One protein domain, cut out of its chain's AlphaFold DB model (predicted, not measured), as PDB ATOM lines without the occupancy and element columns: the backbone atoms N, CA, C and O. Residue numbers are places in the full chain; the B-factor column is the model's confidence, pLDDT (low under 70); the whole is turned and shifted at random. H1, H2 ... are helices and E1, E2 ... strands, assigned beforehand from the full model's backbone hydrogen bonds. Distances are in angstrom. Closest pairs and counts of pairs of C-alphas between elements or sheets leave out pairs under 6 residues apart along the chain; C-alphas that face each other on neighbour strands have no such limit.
ATOM      1  N   THR A  66      58.685 110.949 129.218       64.88
ATOM      2  CA  THR A  66      58.434 112.339 128.834       64.88
ATOM      3  C   THR A  66      59.763 113.085 128.871       64.88
ATOM      4  O   THR A  66      60.400 113.114 129.922       64.88
ATOM      5  N   PRO A  67      60.215 113.681 127.755       68.38
ATOM      6  CA  PRO A  67      61.497 114.366 127.733       68.38
ATOM      7  C   PRO A  67      61.435 115.688 128.503       68.38
ATOM      8  O   PRO A  67      60.420 116.392 128.489       68.38
ATOM      9  N   LEU A  68      62.569 116.050 129.107       73.81
ATOM     10  CA  LEU A  68      62.838 117.399 129.604       73.81
ATOM     11  C   LEU A  68      62.676 118.424 128.478       73.81
ATOM     12  O   LEU A  68      63.004 118.147 127.322       73.81
ATOM     13  N   LYS A  69      62.205 119.627 128.812       78.25
ATOM     14  CA  LYS A  69      62.051 120.710 127.831       78.25
ATOM     15  C   LYS A  69      62.660 121.999 128.347       78.25
ATOM     16  O   LYS A  69      62.320 122.454 129.434       78.25
ATOM     17  N   VAL A  70      63.499 122.630 127.532       77.56
ATOM     18  CA  VAL A  70      63.917 124.019 127.742       77.56
ATOM     19  C   VAL A  70      63.112 124.902 126.797       77.56
ATOM     20  O   VAL A  70      63.147 124.724 125.582       77.56
ATOM     21  N   ILE A  71      62.361 125.844 127.357       79.00
ATOM     22  CA  ILE A  71      61.587 126.840 126.618       79.00
ATOM     23  C   ILE A  71      62.320 128.171 126.707       79.00
ATOM     24  O   ILE A  71      62.560 128.679 127.801       79.00
ATOM     25  N   VAL A  72      62.633 128.764 125.559       78.19
ATOM     26  CA  VAL A  72      63.283 130.077 125.472       78.19
ATOM     27  C   VAL A  72      62.385 131.090 124.780       78.19
ATOM     28  O   VAL A  72      61.636 130.754 123.864       78.19
ATOM     29  N   ASN A  73      62.476 132.352 125.200       76.94
ATOM     30  CA  ASN A  73      61.877 133.455 124.455       76.94
ATOM     31  C   ASN A  73      62.910 134.009 123.466       76.94
ATOM     32  O   ASN A  73      63.811 134.752 123.858       76.94
ATOM     33  N   ALA A  74      62.787 133.622 122.198       73.81
ATOM     34  CA  ALA A  74      63.727 133.977 121.141       73.81
ATOM     35  C   ALA A  74      63.005 134.471 119.883       73.81
ATOM     36  O   ALA A  74      61.813 134.224 119.680       73.81
ATOM     37  N   LYS A  75      63.737 135.178 119.012       70.62
ATOM     38  CA  LYS A  75      63.213 135.558 117.696       70.62
ATOM     39  C   LYS A  75      62.993 134.298 116.853       70.62
ATOM     40  O   LYS A  75      63.677 133.289 117.011       70.62
ATOM     41  N   ARG A  76      62.032 134.370 115.929       65.06
ATOM     42  CA  ARG A  76      61.753 133.285 114.979       65.06
ATOM     43  C   ARG A  76      63.049 132.932 114.229       65.06
ATOM     44  O   ARG A  76      63.713 133.837 113.731       65.06
ATOM     45  N   ASN A  77      63.385 131.642 114.170       62.94
ATOM     46  CA  ASN A  77      64.601 131.073 113.561       62.94
ATOM     47  C   ASN A  77      65.927 131.290 114.320       62.94
ATOM     48  O   ASN A  77      66.984 131.036 113.752       62.94
ATOM     49  N   SER A  78      65.912 131.729 115.582       70.25
ATOM     50  CA  SER A  78      67.125 131.694 116.415       70.25
ATOM     51  C   SER A  78      67.526 130.254 116.745       70.25
ATOM     52  O   SER A  78      66.678 129.457 117.146       70.25
ATOM     53  N   THR A  79      68.814 129.931 116.608       75.62
ATOM     54  CA  THR A  79      69.366 128.640 117.048       75.62
ATOM     55  C   THR A  79      69.818 128.707 118.511       75.62
ATOM     56  O   THR A  79      70.087 129.793 119.032       75.62
ATOM     57  N   ALA A  80      69.909 127.556 119.188       70.69
ATOM     58  CA  ALA A  80      70.445 127.483 120.550       70.69
ATOM     59  C   ALA A  80      71.883 128.034 120.604       70.69
ATOM     60  O   ALA A  80      72.157 128.945 121.386       70.69
ATOM     61  N   GLY A  81      72.743 127.617 119.671       71.25
ATOM     62  CA  GLY A  81      74.088 128.166 119.499       71.25
ATOM     63  C   GLY A  81      74.151 129.697 119.379       71.25
ATOM     64  O   GLY A  81      75.025 130.308 119.993       71.25
ATOM     65  N   ASP A  82      73.233 130.351 118.656       73.81
ATOM     66  CA  ASP A  82      73.215 131.823 118.556       73.81
ATOM     67  C   ASP A  82      72.890 132.486 119.897       73.81
ATOM     68  O   ASP A  82      73.555 133.441 120.303       73.81
ATOM     69  N   LEU A  83      71.885 131.968 120.608       74.62
ATOM     70  CA  LEU A  83      71.487 132.470 121.925       74.62
ATOM     71  C   LEU A  83      72.621 132.306 122.941       74.62
ATOM     72  O   LEU A  83      72.916 133.229 123.704       74.62
ATOM     73  N   CYS A  84      73.301 131.163 122.901       76.38
ATOM     74  CA  CYS A  84      74.429 130.861 123.769       76.38
ATOM     75  C   CYS A  84      75.626 131.762 123.483       76.38
ATOM     76  O   CYS A  84      76.165 132.375 124.406       76.38
ATOM     77  N   LYS A  85      75.968 131.962 122.206       74.62
ATOM     78  CA  LYS A  85      77.007 132.917 121.808       74.62
ATOM     79  C   LYS A  85      76.681 134.338 122.260       74.62
ATOM     80  O   LYS A  85      77.542 135.015 122.814       74.62
ATOM     81  N   MET A  86      75.445 134.800 122.061       73.12
ATOM     82  CA  MET A  86      75.032 136.139 122.488       73.12
ATOM     83  C   MET A  86      75.128 136.319 124.008       73.12
ATOM     84  O   MET A  86      75.538 137.385 124.468       73.12
ATOM     85  N   SER A  87      74.775 135.297 124.785       75.12
ATOM     86  CA  SER A  87      74.873 135.361 126.243       75.12
ATOM     87  C   SER A  87      76.313 135.373 126.734       75.12
ATOM     88  O   SER A  87      76.631 136.155 127.627       75.12
ATOM     89  N   ILE A  88      77.168 134.529 126.158       68.88
ATOM     90  CA  ILE A  88      78.540 134.327 126.631       68.88
ATOM     91  C   ILE A  88      79.465 135.435 126.117       68.88
ATOM     92  O   ILE A  88      80.106 136.111 126.912       68.88
ATOM     93  N   PHE A  89      79.489 135.681 124.804       68.25
ATOM     94  CA  PHE A  89      80.432 136.628 124.192       68.25
ATOM     95  C   PHE A  89      79.960 138.081 124.249       68.25
ATOM     96  O   PHE A  89      80.776 138.994 124.309       68.25
ATOM     97  N   LEU A  90      78.645 138.320 124.198       73.88
ATOM     98  CA  LEU A  90      78.088 139.681 124.152       73.88
ATOM     99  C   LEU A  90      77.447 140.113 125.478       73.88
ATOM    100  O   LEU A  90      76.881 141.205 125.543       73.88
ATOM    101  N   GLY A  91      77.471 139.260 126.509       72.31
ATOM    102  CA  GLY A  91      76.851 139.524 127.812       72.31
ATOM    103  C   GLY A  91      75.325 139.683 127.770       72.31
ATOM    104  O   GLY A  91      74.734 140.247 128.694       72.31
ATOM    105  N   LYS A  92      74.658 139.235 126.696       78.00
ATOM    106  CA  LYS A  92      73.211 139.424 126.499       78.00
ATOM    107  C   LYS A  92      72.412 138.251 127.060       78.00
ATOM    108  O   LYS A  92      72.317 137.205 126.426       78.00
ATOM    109  N   ARG A  93      71.760 138.451 128.206       80.31
ATOM    110  CA  ARG A  93      70.870 137.441 128.804       80.31
ATOM    111  C   ARG A  93      69.618 137.199 127.956       80.31
ATOM    112  O   ARG A  93      69.064 138.132 127.370       80.31
ATOM    113  N   PHE A  94      69.135 135.957 127.948       79.38
ATOM    114  CA  PHE A  94      67.845 135.569 127.364       79.38
ATOM    115  C   PHE A  94      66.946 134.893 128.406       79.38
ATOM    116  O   PHE A  94      67.430 134.273 129.351       79.38
ATOM    117  N   LYS A  95      65.623 135.001 128.236       83.88
ATOM    118  CA  LYS A  95      64.672 134.332 129.133       83.88
ATOM    119  C   LYS A  95      64.573 132.854 128.780       83.88
ATOM    120  O   LYS A  95      64.290 132.524 127.626       83.88
ATOM    121  N   ALA A  96      64.760 131.998 129.777       82.44
ATOM    122  CA  ALA A  96      64.722 130.551 129.630       82.44
ATOM    123  C   ALA A  96      63.959 129.914 130.792       82.44
ATOM    124  O   ALA A  96      64.075 130.348 131.933       82.44
ATOM    125  N   LYS A  97      63.193 128.866 130.505       84.56
ATOM    126  CA  LYS A  97      62.475 128.058 131.486       84.56
ATOM    127  C   LYS A  97      62.770 126.589 131.228       84.56
ATOM    128  O   LYS A  97      62.594 126.116 130.110       84.56
ATOM    129  N   LEU A  98      63.164 125.868 132.264       86.00
ATOM    130  CA  LEU A  98      63.271 124.417 132.254       86.00
ATOM    131  C   LEU A  98      61.974 123.807 132.783       86.00
ATOM    132  O   LEU A  98      61.510 124.174 133.861       86.00
ATOM    133  N   ILE A  99      61.408 122.878 132.023       83.00
ATOM    134  CA  ILE A  99      60.300 122.021 132.430       83.00
ATOM    135  C   ILE A  99      60.862 120.624 132.666       83.00
ATOM    136  O   ILE A  99      61.353 119.975 131.737       83.00
ATOM    137  N   ILE A 100      60.786 120.192 133.922       83.75
ATOM    138  CA  ILE A 100      61.115 118.840 134.350       83.75
ATOM    139  C   ILE A 100      59.796 118.080 134.484       83.75
ATOM    140  O   ILE A 100      59.012 118.431 135.368       83.75
ATOM    141  N   PRO A 101      59.512 117.086 133.623       72.12
ATOM    142  CA  PRO A 101      58.334 116.265 133.806       72.12
ATOM    143  C   PRO A 101      58.490 115.482 135.110       72.12
ATOM    144  O   PRO A 101      59.598 115.085 135.477       72.12
ATOM    145  N   GLY A 102      57.373 115.277 135.804       70.81
ATOM    146  CA  GLY A 102      57.336 114.381 136.951       70.81
ATOM    147  C   GLY A 102      57.771 112.962 136.571       70.81
ATOM    148  O   GLY A 102      57.831 112.606 135.393       70.81
ATOM    149  N   ASP A 103      58.022 112.124 137.570       71.38
ATOM    150  CA  ASP A 103      58.370 110.704 137.382       71.38
ATOM    151  C   ASP A 103      57.230 109.846 136.794       71.38
ATOM    152  O   ASP A 103      57.399 108.645 136.590       71.38
ATOM    153  N   GLY A 104      56.069 110.449 136.521       69.00
ATOM    154  CA  GLY A 104      54.907 109.788 135.933       69.00
ATOM    155  C   GLY A 104      54.110 108.927 136.917       69.00
ATOM    156  O   GLY A 104      53.162 108.261 136.489       69.00
ATOM    157  N   ILE A 105      54.455 108.944 138.211       74.44
ATOM    158  CA  ILE A 105      53.775 108.197 139.271       74.44
ATOM    159  C   ILE A 105      52.921 109.156 140.101       74.44
ATOM    160  O   ILE A 105      53.405 109.864 140.979       74.44
ATOM    161  N   SER A 106      51.615 109.158 139.846       76.75
ATOM    162  CA  SER A 106      50.674 109.965 140.624       76.75
ATOM    163  C   SER A 106      50.474 109.423 142.044       76.75
ATOM    164  O   SER A 106      50.682 108.240 142.325       76.75
ATOM    165  N   ALA A 107      49.954 110.265 142.940       78.31
ATOM    166  CA  ALA A 107      49.533 109.836 144.276       78.31
ATOM    167  C   ALA A 107      48.490 108.697 144.233       78.31
ATOM    168  O   ALA A 107      48.504 107.795 145.072       78.31
ATOM    169  N   ALA A 108      47.616 108.692 143.218       80.69
ATOM    170  CA  ALA A 108      46.650 107.618 143.004       80.69
ATOM    171  C   ALA A 108      47.336 106.294 142.625       80.69
ATOM    172  O   ALA A 108      46.931 105.231 143.098       80.69
ATOM    173  N   ALA A 109      48.400 106.350 141.818       81.94
ATOM    174  CA  ALA A 109      49.219 105.183 141.521       81.94
ATOM    175  C   ALA A 109      49.969 104.671 142.758       81.94
ATOM    176  O   ALA A 109      49.968 103.464 142.996       81.94
ATOM    177  N   LEU A 110      50.549 105.569 143.571       81.81
ATOM    178  CA  LEU A 110      51.232 105.214 144.825       81.81
ATOM    179  C   LEU A 110      50.331 104.380 145.745       81.81
ATOM    180  O   LEU A 110      50.760 103.349 146.261       81.81
ATOM    181  N   ALA A 111      49.057 104.759 145.875       84.06
ATOM    182  CA  ALA A 111      48.092 104.012 146.679       84.06
ATOM    183  C   ALA A 111      47.869 102.572 146.165       84.06
ATOM    184  O   ALA A 111      47.726 101.642 146.962       84.06
ATOM    185  N   LYS A 112      47.901 102.356 144.842       85.31
ATOM    186  CA  LYS A 112      47.677 101.033 144.233       85.31
ATOM    187  C   LYS A 112      48.827 100.057 144.463       85.31
ATOM    188  O   LYS A 112      48.578  98.856 144.484       85.31
ATOM    189  N   PHE A 113      50.054 100.524 144.699       78.75
ATOM    190  CA  PHE A 113      51.178  99.622 144.983       78.75
ATOM    191  C   PHE A 113      50.988  98.809 146.270       78.75
ATOM    192  O   PHE A 113      51.480  97.688 146.357       78.75
ATOM    193  N   SER A 114      50.211  99.318 147.232       80.75
ATOM    194  CA  SER A 114      49.879  98.579 148.460       80.75
ATOM    195  C   SER A 114      48.864  97.446 148.256       80.75
ATOM    196  O   SER A 114      48.641  96.650 149.164       80.75
ATOM    197  N   THR A 115      48.252  97.352 147.070       81.81
ATOM    198  CA  THR A 115      47.268  96.303 146.741       81.81
ATOM    199  C   THR A 115      47.908  95.003 146.256       81.81
ATOM    200  O   THR A 115      47.216  93.993 146.119       81.81
ATOM    201  N   PHE A 116      49.218  95.013 145.994       76.50
ATOM    202  CA  PHE A 116      49.951  93.824 145.581       76.50
ATOM    203  C   PHE A 116      50.270  92.922 146.769       76.50
ATOM    204  O   PHE A 116      50.563  93.385 147.867       76.50
ATOM    205  N   GLU A 117      50.225  91.611 146.533       73.25
ATOM    206  CA  GLU A 117      50.496  90.626 147.584       73.25
ATOM    207  C   GLU A 117      51.977  90.603 147.984       73.25
ATOM    208  O   GLU A 117      52.305  90.391 149.149       73.25
ATOM    209  N   ASN A 118      52.882  90.847 147.031       68.31
ATOM    210  CA  ASN A 118      54.274  91.120 147.356       68.31
ATOM    211  C   ASN A 118      54.437  92.587 147.750       68.31
ATOM    212  O   ASN A 118      53.930  93.481 147.074       68.31
ATOM    213  N   SER A 119      55.192  92.830 148.821       70.12
ATOM    214  CA  SER A 119      55.493  94.192 149.254       70.12
ATOM    215  C   SER A 119      56.231  94.937 148.142       70.12
ATOM    216  O   SER A 119      57.285  94.487 147.683       70.12
ATOM    217  N   VAL A 120      55.662  96.065 147.709       71.31
ATOM    218  CA  VAL A 120      56.295  96.996 146.774       71.31
ATOM    219  C   VAL A 120      56.581  98.298 147.502       71.31
ATOM    220  O   VAL A 120      55.680  98.944 148.033       71.31
ATOM    221  N   VAL A 121      57.850  98.685 147.509       73.62
ATOM    222  CA  VAL A 121      58.344  99.930 148.088       73.62
ATOM    223  C   VAL A 121      58.781 100.842 146.950       73.62
ATOM    224  O   VAL A 121      59.641 100.478 146.145       73.62
ATOM    225  N   VAL A 122      58.191 102.034 146.898       76.69
ATOM    226  CA  VAL A 122      58.532 103.083 145.934       76.69
ATOM    227  C   VAL A 122      59.374 104.135 146.653       76.69
ATOM    228  O   VAL A 122      58.946 104.682 147.666       76.69
ATOM    229  N   GLY A 123      60.582 104.383 146.151       70.50
ATOM    230  CA  GLY A 123      61.502 105.379 146.695       70.50
ATOM    231  C   GLY A 123      61.143 106.819 146.318       70.50
ATOM    232  O   GLY A 123      60.180 107.087 145.593       70.50
ATOM    233  N   GLU A 124      61.955 107.754 146.802       77.38
ATOM    234  CA  GLU A 124      61.859 109.173 146.449       77.38
ATOM    235  C   GLU A 124      62.353 109.438 145.014       77.38
ATOM    236  O   GLU A 124      63.245 108.729 144.524       77.38
ATOM    237  N   PRO A 125      61.814 110.463 144.325       78.88
ATOM    238  CA  PRO A 125      62.296 110.852 143.009       78.88
ATOM    239  C   PRO A 125      63.694 111.460 143.108       78.88
ATOM    240  O   PRO A 125      63.978 112.305 143.958       78.88
ATOM    241  N   LYS A 126      64.580 111.045 142.207       73.81
ATOM    242  CA  LYS A 126      65.970 111.501 142.143       73.81
ATOM    243  C   LYS A 126      66.381 111.806 140.710       73.81
ATOM    244  O   LYS A 126      65.774 111.334 139.752       73.81
ATOM    245  N   ILE A 127      67.441 112.590 140.573       76.50
ATOM    246  CA  ILE A 127      68.055 112.873 139.279       76.50
ATOM    247  C   ILE A 127      69.119 111.811 138.995       76.50
ATOM    248  O   ILE A 127      70.014 111.607 139.813       76.50
ATOM    249  N   ASN A 128      69.040 111.170 137.829       73.06
ATOM    250  CA  ASN A 128      70.114 110.351 137.280       73.06
ATOM    251  C   ASN A 128      70.771 111.074 136.097       73.06
ATOM    252  O   ASN A 128      70.087 111.484 135.157       73.06
ATOM    253  N   LEU A 129      72.092 111.240 136.145       72.00
ATOM    254  CA  LEU A 129      72.870 111.894 135.094       72.00
ATOM    255  C   LEU A 129      73.296 110.849 134.062       72.00
ATOM    256  O   LEU A 129      74.147 110.011 134.339       72.00
ATOM    257  N   THR A 130      72.723 110.913 132.865       60.94
ATOM    258  CA  THR A 130      72.999 109.961 131.777       60.94
ATOM    259  C   THR A 130      74.150 110.400 130.877       60.94
ATOM    260  O   THR A 130      74.750 109.570 130.197       60.94
ATOM    261  N   LYS A 131      74.513 111.690 130.878       58.59
ATOM    262  CA  LYS A 131      75.643 112.199 130.093       58.59
ATOM    263  C   LYS A 131      76.385 113.294 130.849       58.59
ATOM    264  O   LYS A 131      75.810 114.327 131.177       58.59
ATOM    265  N   ASN A 132      77.674 113.058 131.084       56.03
ATOM    266  CA  ASN A 132      78.592 114.010 131.700       56.03
ATOM    267  C   ASN A 132      79.644 114.430 130.665       56.03
ATOM    268  O   ASN A 132      80.782 113.971 130.683       56.03
ATOM    269  N   TYR A 133      79.247 115.297 129.736       47.09
ATOM    270  CA  TYR A 133      80.195 116.090 128.962       47.09
ATOM    271  C   TYR A 133      79.873 117.562 129.215       47.09
ATOM    272  O   TYR A 133      79.214 118.204 128.410       47.09
ATOM    273  N   GLY A 134      80.359 118.123 130.326       41.91
ATOM    274  CA  GLY A 134      80.673 119.553 130.301       41.91
ATOM    275  C   GLY A 134      81.773 119.726 129.249       41.91
ATOM    276  O   GLY A 134      82.698 118.921 129.189       41.91
ATOM    277  N   TYR A 135      81.764 120.689 128.350       48.28
ATOM    278  CA  TYR A 135      81.178 122.016 128.363       48.28
ATOM    279  C   TYR A 135      80.852 122.356 126.902       48.28
ATOM    280  O   TYR A 135      81.380 121.707 125.992       48.28
ATOM    281  N   TRP A 136      80.095 123.419 126.639       41.97
ATOM    282  CA  TRP A 136      80.306 124.154 125.389       41.97
ATOM    283  C   TRP A 136      81.745 124.706 125.417       41.97
ATOM    284  O   TRP A 136      82.007 125.830 125.833       41.97
ATOM    285  N   ILE A 137      82.715 123.862 125.053       40.62
ATOM    286  CA  ILE A 137      84.092 124.250 124.784       40.62
ATOM    287  C   ILE A 137      84.026 124.913 123.414       40.62
ATOM    288  O   ILE A 137      84.310 124.297 122.388       40.62
ATOM    289  N   SER A 138      83.630 126.187 123.367       37.25
ATOM    290  CA  SER A 138      84.265 127.015 122.352       37.25
ATOM    291  C   SER A 138      85.757 126.937 122.651       37.25
ATOM    292  O   SER A 138      86.157 127.118 123.799       37.25
ATOM    293  N   ASN A 139      86.583 126.659 121.648       37.31
ATOM    294  CA  ASN A 139      88.043 126.679 121.788       37.31
ATOM    295  C   ASN A 139      88.595 128.041 122.275       37.31
ATOM    296  O   ASN A 139      89.797 128.155 122.496       37.31
ATOM    297  N   ASP A 140      87.737 129.044 122.479       39.03
ATOM    298  CA  ASP A 140      88.053 130.306 123.133       39.03
ATOM    299  C   ASP A 140      87.998 130.190 124.662       39.03
ATOM    300  O   ASP A 140      86.987 129.869 125.288       39.03
ATOM    301  N   THR A 141      89.149 130.470 125.259       39.88
ATOM    302  CA  THR A 141      89.584 130.237 126.641       39.88
ATOM    303  C   THR A 141      88.836 130.985 127.754       39.88
ATOM    304  O   THR A 141      89.234 130.873 128.913       39.88
ATOM    305  N   GLU A 142      87.776 131.739 127.464       40.41
ATOM    306  CA  GLU A 142      87.214 132.715 128.416       40.41
ATOM    307  C   GLU A 142      86.036 132.214 129.261       40.41
ATOM    308  O   GLU A 142      85.713 132.833 130.274       40.41
ATOM    309  N   TYR A 143      85.433 131.068 128.930       42.84
ATOM    310  CA  TYR A 143      84.307 130.526 129.696       42.84
ATOM    311  C   TYR A 143      84.610 129.137 130.260       42.84
ATOM    312  O   TYR A 143      84.180 128.106 129.747       42.84
ATOM    313  N   ARG A 144      85.365 129.106 131.360       47.88
ATOM    314  CA  ARG A 144      85.376 127.959 132.274       47.88
ATOM    315  C   ARG A 144      84.576 128.332 133.514       47.88
ATOM    316  O   ARG A 144      85.148 128.817 134.488       47.88
ATOM    317  N   GLU A 145      83.266 128.089 133.507       48.09
ATOM    318  CA  GLU A 145      82.582 127.943 134.793       48.09
ATOM    319  C   GLU A 145      83.250 126.788 135.543       48.09
ATOM    320  O   GLU A 145      83.430 125.689 135.009       48.09
ATOM    321  N   GLN A 146      83.692 127.056 136.772       50.84
ATOM    322  CA  GLN A 146      84.367 126.052 137.583       50.84
ATOM    323  C   GLN A 146      83.457 124.829 137.732       50.84
ATOM    324  O   GLN A 146      82.260 124.959 137.964       50.84
ATOM    325  N   LYS A 147      84.027 123.627 137.635       49.53
ATOM    326  CA  LYS A 147      83.314 122.350 137.802       49.53
ATOM    327  C   LYS A 147      82.379 122.322 139.030       49.53
ATOM    328  O   LYS A 147      81.297 121.749 138.964       49.53
ATOM    329  N   GLY A 148      82.752 123.014 140.112       50.47
ATOM    330  CA  GLY A 148      81.941 123.131 141.329       50.47
ATOM    331  C   GLY A 148      80.626 123.916 141.184       50.47
ATOM    332  O   GLY A 148      79.712 123.705 141.979       50.47
ATOM    333  N   THR A 149      80.479 124.791 140.183       65.38
ATOM    334  CA  THR A 149      79.239 125.558 139.964       65.38
ATOM    335  C   THR A 149      78.132 124.673 139.390       65.38
ATOM    336  O   THR A 149      77.000 124.723 139.868       65.38
ATOM    337  N   LEU A 150      78.467 123.792 138.440       68.56
ATOM    338  CA  LEU A 150      77.512 122.860 137.835       68.56
ATOM    339  C   LEU A 150      77.032 121.806 138.841       68.56
ATOM    340  O   LEU A 150      75.835 121.566 138.958       68.56
ATOM    341  N   GLU A 151      77.947 121.215 139.616       70.94
ATOM    342  CA  GLU A 151      77.601 120.234 140.657       70.94
ATOM    343  C   GLU A 151      76.629 120.823 141.694       70.94
ATOM    344  O   GLU A 151      75.670 120.162 142.112       70.94
ATOM    345  N   LYS A 152      76.822 122.097 142.061       77.69
ATOM    346  CA  LYS A 152      75.911 122.829 142.947       77.69
ATOM    347  C   LYS A 152      74.534 123.031 142.312       77.69
ATOM    348  O   LYS A 152      73.526 122.814 142.980       77.69
ATOM    349  N   GLU A 153      74.475 123.418 141.041       78.00
ATOM    350  CA  GLU A 153      73.210 123.617 140.325       78.00
ATOM    351  C   GLU A 153      72.428 122.308 140.161       78.00
ATOM    352  O   GLU A 153      71.238 122.262 140.476       78.00
ATOM    353  N   ILE A 154      73.094 121.212 139.784       77.62
ATOM    354  CA  ILE A 154      72.465 119.885 139.714       77.62
ATOM    355  C   ILE A 154      71.954 119.442 141.091       77.62
ATOM    356  O   ILE A 154      70.845 118.919 141.194       77.62
ATOM    357  N   SER A 155      72.707 119.703 142.161       82.75
ATOM    358  CA  SER A 155      72.271 119.385 143.529       82.75
ATOM    359  C   SER A 155      71.007 120.156 143.933       82.75
ATOM    360  O   SER A 155      70.112 119.592 144.565       82.75
ATOM    361  N   LEU A 156      70.896 121.430 143.537       86.69
ATOM    362  CA  LEU A 156      69.697 122.244 143.767       86.69
ATOM    363  C   LEU A 156      68.501 121.746 142.947       86.69
ATOM    364  O   LEU A 156      67.384 121.702 143.462       86.69
ATOM    365  N   LEU A 157      68.722 121.335 141.695       85.19
ATOM    366  CA  LEU A 157      67.687 120.690 140.883       85.19
ATOM    367  C   LEU A 157      67.216 119.382 141.533       85.19
ATOM    368  O   LEU A 157      66.015 119.152 141.631       85.19
ATOM    369  N   ALA A 158      68.138 118.562 142.041       83.69
ATOM    370  CA  ALA A 158      67.811 117.302 142.703       83.69
ATOM    371  C   ALA A 158      67.032 117.502 144.012       83.69
ATOM    372  O   ALA A 158      66.187 116.681 144.360       83.69
ATOM    373  N   ALA A 159      67.290 118.587 144.749       88.88
ATOM    374  CA  ALA A 159      66.477 118.964 145.905       88.88
ATOM    375  C   ALA A 159      65.041 119.323 145.488       88.88
ATOM    376  O   ALA A 159      64.098 118.746 146.018       88.88
ATOM    377  N   LYS A 160      64.877 120.168 144.462       88.25
ATOM    378  CA  LYS A 160      63.547 120.526 143.939       88.25
ATOM    379  C   LYS A 160      62.769 119.319 143.420       88.25
ATOM    380  O   LYS A 160      61.566 119.235 143.633       88.25
ATOM    381  N   VAL A 161      63.449 118.381 142.757       85.19
ATOM    382  CA  VAL A 161      62.836 117.125 142.301       85.19
ATOM    383  C   VAL A 161      62.295 116.316 143.475       85.19
ATOM    384  O   VAL A 161      61.146 115.887 143.421       85.19
ATOM    385  N   ARG A 162      63.059 116.185 144.563       84.38
ATOM    386  CA  ARG A 162      62.590 115.509 145.783       84.38
ATOM    387  C   ARG A 162      61.384 116.202 146.416       84.38
ATOM    388  O   ARG A 162      60.435 115.533 146.801       84.38
ATOM    389  N   GLU A 163      61.386 117.531 146.457       86.44
ATOM    390  CA  GLU A 163      60.287 118.332 147.016       86.44
ATOM    391  C   GLU A 163      59.001 118.300 146.171       86.44
ATOM    392  O   GLU A 163      57.928 118.607 146.683       86.44
ATOM    393  N   SER A 164      59.087 117.930 144.889       81.69
ATOM    394  CA  SER A 164      57.932 117.909 143.978       81.69
ATOM    395  C   SER A 164      56.985 116.725 144.165       81.69
ATOM    396  O   SER A 164      55.920 116.709 143.552       81.69
ATOM    397  N   ASP A 165      57.400 115.716 144.934       75.56
ATOM    398  CA  ASP A 165      56.686 114.448 145.111       75.56
ATOM    399  C   ASP A 165      56.180 113.833 143.786       75.56
ATOM    400  O   ASP A 165      55.064 113.333 143.671       75.56
ATOM    401  N   GLY A 166      57.013 113.896 142.742       72.38
ATOM    402  CA  GLY A 166      56.722 113.306 141.432       72.38
ATOM    403  C   GLY A 166      55.864 114.156 140.498       72.38
ATOM    404  O   GLY A 166      55.473 113.681 139.432       72.38
ATOM    405  N   GLN A 167      55.595 115.416 140.841       80.25
ATOM    406  CA  GLN A 167      54.895 116.357 139.963       80.25
ATOM    407  C   GLN A 167      55.833 117.050 138.962       80.25
ATOM    408  O   GLN A 167      57.050 117.089 139.133       80.25
ATOM    409  N   GLU A 168      55.256 117.621 137.896       85.25
ATOM    410  CA  GLU A 168      55.998 118.491 136.974       85.25
ATOM    411  C   GLU A 168      56.538 119.724 137.711       85.25
ATOM    412  O   GLU A 168      55.836 120.359 138.498       85.25
ATOM    413  N   ILE A 169      57.775 120.107 137.395       88.06
ATOM    414  CA  ILE A 169      58.432 121.283 137.960       88.06
ATOM    415  C   ILE A 169      58.807 122.238 136.837       88.06
ATOM    416  O   ILE A 169      59.398 121.848 135.828       88.06
ATOM    417  N   GLN A 170      58.537 123.521 137.055       90.31
ATOM    418  CA  GLN A 170      58.987 124.594 136.177       90.31
ATOM    419  C   GLN A 170      60.019 125.460 136.894       90.31
ATOM    420  O   GLN A 170      59.785 125.950 137.998       90.31
ATOM    421  N   ILE A 171      61.169 125.656 136.256       88.62
ATOM    422  CA  ILE A 171      62.310 126.366 136.833       88.62
ATOM    423  C   ILE A 171      62.719 127.486 135.887       88.62
ATOM    424  O   ILE A 171      62.984 127.254 134.709       88.62
ATOM    425  N   ASP A 172      62.779 128.707 136.410       87.88
ATOM    426  CA  ASP A 172      63.336 129.840 135.679       87.88
ATOM    427  C   ASP A 172      64.865 129.704 135.590       87.88
ATOM    428  O   ASP A 172      65.550 129.556 136.606       87.88
ATOM    429  N   LEU A 173      65.385 129.725 134.364       84.00
ATOM    430  CA  LEU A 173      66.811 129.693 134.041       84.00
ATOM    431  C   LEU A 173      67.304 131.034 133.471       84.00
ATOM    432  O   LEU A 173      68.411 131.101 132.942       84.00
ATOM    433  N   SER A 174      66.520 132.112 133.564       82.81
ATOM    434  CA  SER A 174      66.857 133.421 132.980       82.81
ATOM    435  C   SER A 174      68.114 134.067 133.579       82.81
ATOM    436  O   SER A 174      68.759 134.865 132.908       82.81
ATOM    437  N   ASP A 175      68.484 133.704 134.809       82.69
ATOM    438  CA  ASP A 175      69.752 134.107 135.441       82.69
ATOM    439  C   ASP A 175      70.840 133.023 135.349       82.69
ATOM    440  O   ASP A 175      71.929 133.178 135.896       82.69
ATOM    441  N   LYS A 176      70.548 131.918 134.653       80.12
ATOM    442  CA  LYS A 176      71.397 130.726 134.507       80.12
ATOM    443  C   LYS A 176      71.508 130.322 133.035       80.12
ATOM    444  O   LYS A 176      71.318 129.161 132.677       80.12
ATOM    445  N   ASN A 177      71.803 131.293 132.167       77.94
ATOM    446  CA  ASN A 177      71.882 131.075 130.719       77.94
ATOM    447  C   ASN A 177      72.914 130.010 130.315       77.94
ATOM    448  O   ASN A 177      72.676 129.319 129.331       77.94
ATOM    449  N   ALA A 178      74.001 129.834 131.074       75.88
ATOM    450  CA  ALA A 178      74.980 128.768 130.839       75.88
ATOM    451  C   ALA A 178      74.360 127.372 130.980       75.88
ATOM    452  O   ALA A 178      74.398 126.584 130.042       75.88
ATOM    453  N   LEU A 179      73.661 127.120 132.091       77.50
ATOM    454  CA  LEU A 179      72.928 125.870 132.301       77.50
ATOM    455  C   LEU A 179      71.819 125.674 131.256       77.50
ATOM    456  O   LEU A 179      71.614 124.566 130.769       77.50
ATOM    457  N   ALA A 180      71.104 126.742 130.881       79.19
ATOM    458  CA  ALA A 180      70.108 126.665 129.810       79.19
ATOM    459  C   ALA A 180      70.743 126.245 128.472       79.19
ATOM    460  O   ALA A 180      70.168 125.434 127.753       79.19
ATOM    461  N   CYS A 181      71.926 126.772 128.160       76.56
ATOM    462  CA  CYS A 181      72.704 126.407 126.982       76.56
ATOM    463  C   CYS A 181      73.173 124.957 127.014       76.56
ATOM    464  O   CYS A 181      72.966 124.243 126.036       76.56
ATOM    465  N   ASP A 182      73.713 124.503 128.144       76.38
ATOM    466  CA  ASP A 182      74.161 123.120 128.298       76.38
ATOM    467  C   ASP A 182      73.022 122.106 128.099       76.38
ATOM    468  O   ASP A 182      73.194 121.051 127.485       76.38
ATOM    469  N   LEU A 183      71.821 122.449 128.567       77.06
ATOM    470  CA  LEU A 183      70.631 121.617 128.394       77.06
ATOM    471  C   LEU A 183      70.080 121.661 126.959       77.06
ATOM    472  O   LEU A 183      69.690 120.622 126.430       77.06
ATOM    473  N   MET A 184      70.045 122.834 126.312       76.94
ATOM    474  CA  MET A 184      69.573 122.967 124.923       76.94
ATOM    475  C   MET A 184      70.485 122.249 123.924       76.94
ATOM    476  O   MET A 184      69.999 121.632 122.979       76.94
ATOM    477  N   GLU A 185      71.796 122.314 124.145       72.75
ATOM    478  CA  GLU A 185      72.821 121.692 123.299       72.75
ATOM    479  C   GLU A 185      73.094 120.231 123.698       72.75
ATOM    480  O   GLU A 185      73.926 119.553 123.095       72.75
ATOM    481  N   GLN A 186      72.369 119.722 124.703       70.25
ATOM    482  CA  GLN A 186      72.452 118.348 125.192       70.25
ATOM    483  C   GLN A 186      73.865 117.923 125.648       70.25
ATOM    484  O   GLN A 186      74.224 116.737 125.563       70.25
ATOM    485  N   THR A 187      74.668 118.880 126.125       68.75
ATOM    486  CA  THR A 187      75.987 118.642 126.735       68.75
ATOM    487  C   THR A 187      75.814 118.052 128.136       68.75
ATOM    488  O   THR A 187      76.487 117.086 128.505       68.75
ATOM    489  N   VAL A 188      74.803 118.540 128.863       71.44
ATOM    490  CA  VAL A 188      74.296 117.954 130.106       71.44
ATOM    491  C   VAL A 188      72.963 117.271 129.825       71.44
ATOM    492  O   VAL A 188      72.040 117.879 129.285       71.44
ATOM    493  N   GLN A 189      72.846 116.002 130.215       73.62
ATOM    494  CA  GLN A 189      71.585 115.265 130.160       73.62
ATOM    495  C   GLN A 189      71.321 114.582 131.493       73.62
ATOM    496  O   GLN A 189      72.213 113.974 132.091       73.62
ATOM    497  N   PHE A 190      70.075 114.671 131.937       73.94
ATOM    498  CA  PHE A 190      69.617 113.986 133.126       73.94
ATOM    499  C   PHE A 190      68.203 113.449 132.935       73.94
ATOM    500  O   PHE A 190      67.490 113.834 132.011       73.94
ATOM    501  N   SER A 191      67.806 112.543 133.813       75.19
ATOM    502  CA  SER A 191      66.461 111.980 133.884       75.19
ATOM    503  C   SER A 191      65.978 111.998 135.328       75.19
ATOM    504  O   SER A 191      66.788 111.983 136.259       75.19
ATOM    505  N   VAL A 192      64.661 112.060 135.517       76.38
ATOM    506  CA  VAL A 192      64.045 111.840 136.828       76.38
ATOM    507  C   VAL A 192      63.722 110.358 136.935       76.38
ATOM    508  O   VAL A 192      63.044 109.807 136.072       76.38
ATOM    509  N   VAL A 193      64.232 109.713 137.978       74.19
ATOM    510  CA  VAL A 193      64.039 108.283 138.233       74.19
ATOM    511  C   VAL A 193      63.550 108.060 139.659       74.19
ATOM    512  O   VAL A 193      63.805 108.872 140.547       74.19
ATOM    513  N   ARG A 194      62.889 106.927 139.893       74.19
ATOM    514  CA  ARG A 194      62.562 106.411 141.228       74.19
ATOM    515  C   ARG A 194      63.045 104.978 141.356       74.19
ATOM    516  O   ARG A 194      62.932 104.200 140.411       74.19
ATOM    517  N   ASP A 195      63.538 104.628 142.538       73.44
ATOM    518  CA  ASP A 195      63.829 103.234 142.860       73.44
ATOM    519  C   ASP A 195      62.528 102.505 143.201       73.44
ATOM    520  O   ASP A 195      61.707 103.008 143.968       73.44
ATOM    521  N   ILE A 196      62.346 101.303 142.656       71.94
ATOM    522  CA  ILE A 196      61.217 100.432 142.991       71.94
ATOM    523  C   ILE A 196      61.780  99.107 143.476       71.94
ATOM    524  O   ILE A 196      62.417  98.369 142.723       71.94
ATOM    525  N   THR A 197      61.538  98.812 144.749       68.62
ATOM    526  CA  THR A 197      61.984  97.580 145.397       68.62
ATOM    527  C   THR A 197      60.784  96.693 145.666       68.62
ATOM    528  O   THR A 197      59.773  97.147 146.190       68.62
ATOM    529  N   TYR A 198      60.889  95.422 145.307       67.69
ATOM    530  CA  TYR A 198      59.837  94.440 145.525       67.69
ATOM    531  C   TYR A 198      60.443  93.051 145.690       67.69
ATOM    532  O   TYR A 198      61.578  92.796 145.276       67.69
ATOM    533  N   GLU A 199      59.685  92.144 146.300       60.78
ATOM    534  CA  GLU A 199      60.082  90.744 146.432       60.78
ATOM    535  C   GLU A 199      60.187  90.094 145.042       60.78
ATOM    536  O   GLU A 199      59.180  89.833 144.381       60.78
TER     537      GLU A 199
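What this domain is: This is residues 66 to 199 of the 327 residues of an uncharacterized protein of Bdellovibrio sp. KM01 (UniProt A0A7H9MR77). A long two-stranded ribbon, E3 with E5, runs lengthwise past a small three-stranded sheet, E1 with E2 and E4, and the longest helix, H3, packs on both. H4 covers E1 and E2 of the small sheet and H1 packs on H4, while H2 lies toward the opposite end of the long axis from H1, near where E3 begins. The printed part has 134 residues with four named helices and five named strands, in the order E1 H1 E2 H2 E3 H3 E4 H4 E5, and its class is mixed, helices and strands. Both sheets are antiparallel, in the orders E1 - E2 - E4 and E3 - E5. The whole is loose, with a radius of gyration of the C-alphas of 17.9 A, and only just elongated, spanning 60 by 31 by 20 A.

Where its parts are: Find C-alpha 69 at (62.051, 120.710, 127.831), where E1, residues 69 to 72, begins. Next come H1, residues 80 to 89 and 14.0 A long, E2, residues 96 to 100, and H2, residues 107 to 113. E3, residues 120 to 132, runs 31.8 A and bends by 64 degrees at residue 124. From C-alpha 147 at (83.314, 122.350, 137.802), H3 runs 25.1 A through residues 147 to 163. E4 is residues 169 to 172, H4 residues 177 to 184, and E5, residues 188 to 198, runs 31.6 A to C-alpha 198 at (59.837, 94.440, 145.525).

How they stand to each other: Start at the inner strand E2: N 97 is 2.8 A from O 71 of E1, and N 98 is 2.8 A from O 171 of E4, both within hydrogen-bond range. H3 and H4 are on one face of this sheet, making two layers, helices over a sheet. H4 lies over E1 and E2 at a height over the sheet of 9.1 A, slantwise to the strands, at 47 degrees to E1 on the local plane. H1 touches H4 at a shallow tilt of 21 degrees, opposite ways, the closest C-alphas being those of Cys 84 and Cys 181, 5.8 A apart. H3 comes closest to E3 at the C-alphas of Pro 125 and Arg 162, 5.4 A apart. In the other sheet, N 126 of E3 is 2.8 A from O 193 of E5, within hydrogen-bond range. H1 and H2 are apart. In H1, H2, H3 and H4, every O i to N i+4 pair is within hydrogen-bond range.

The domain as a whole: The C-alphas of Leu 90 and Glu 117 are the two farthest apart, at 61.0 A. The printed part has no cut, and the link from E3 to H3, residues 133 to 146, is long. Look in the B-factor column for a mean pLDDT of the printed part of 72.3; among the 33 residues under 70 are 130 to 150.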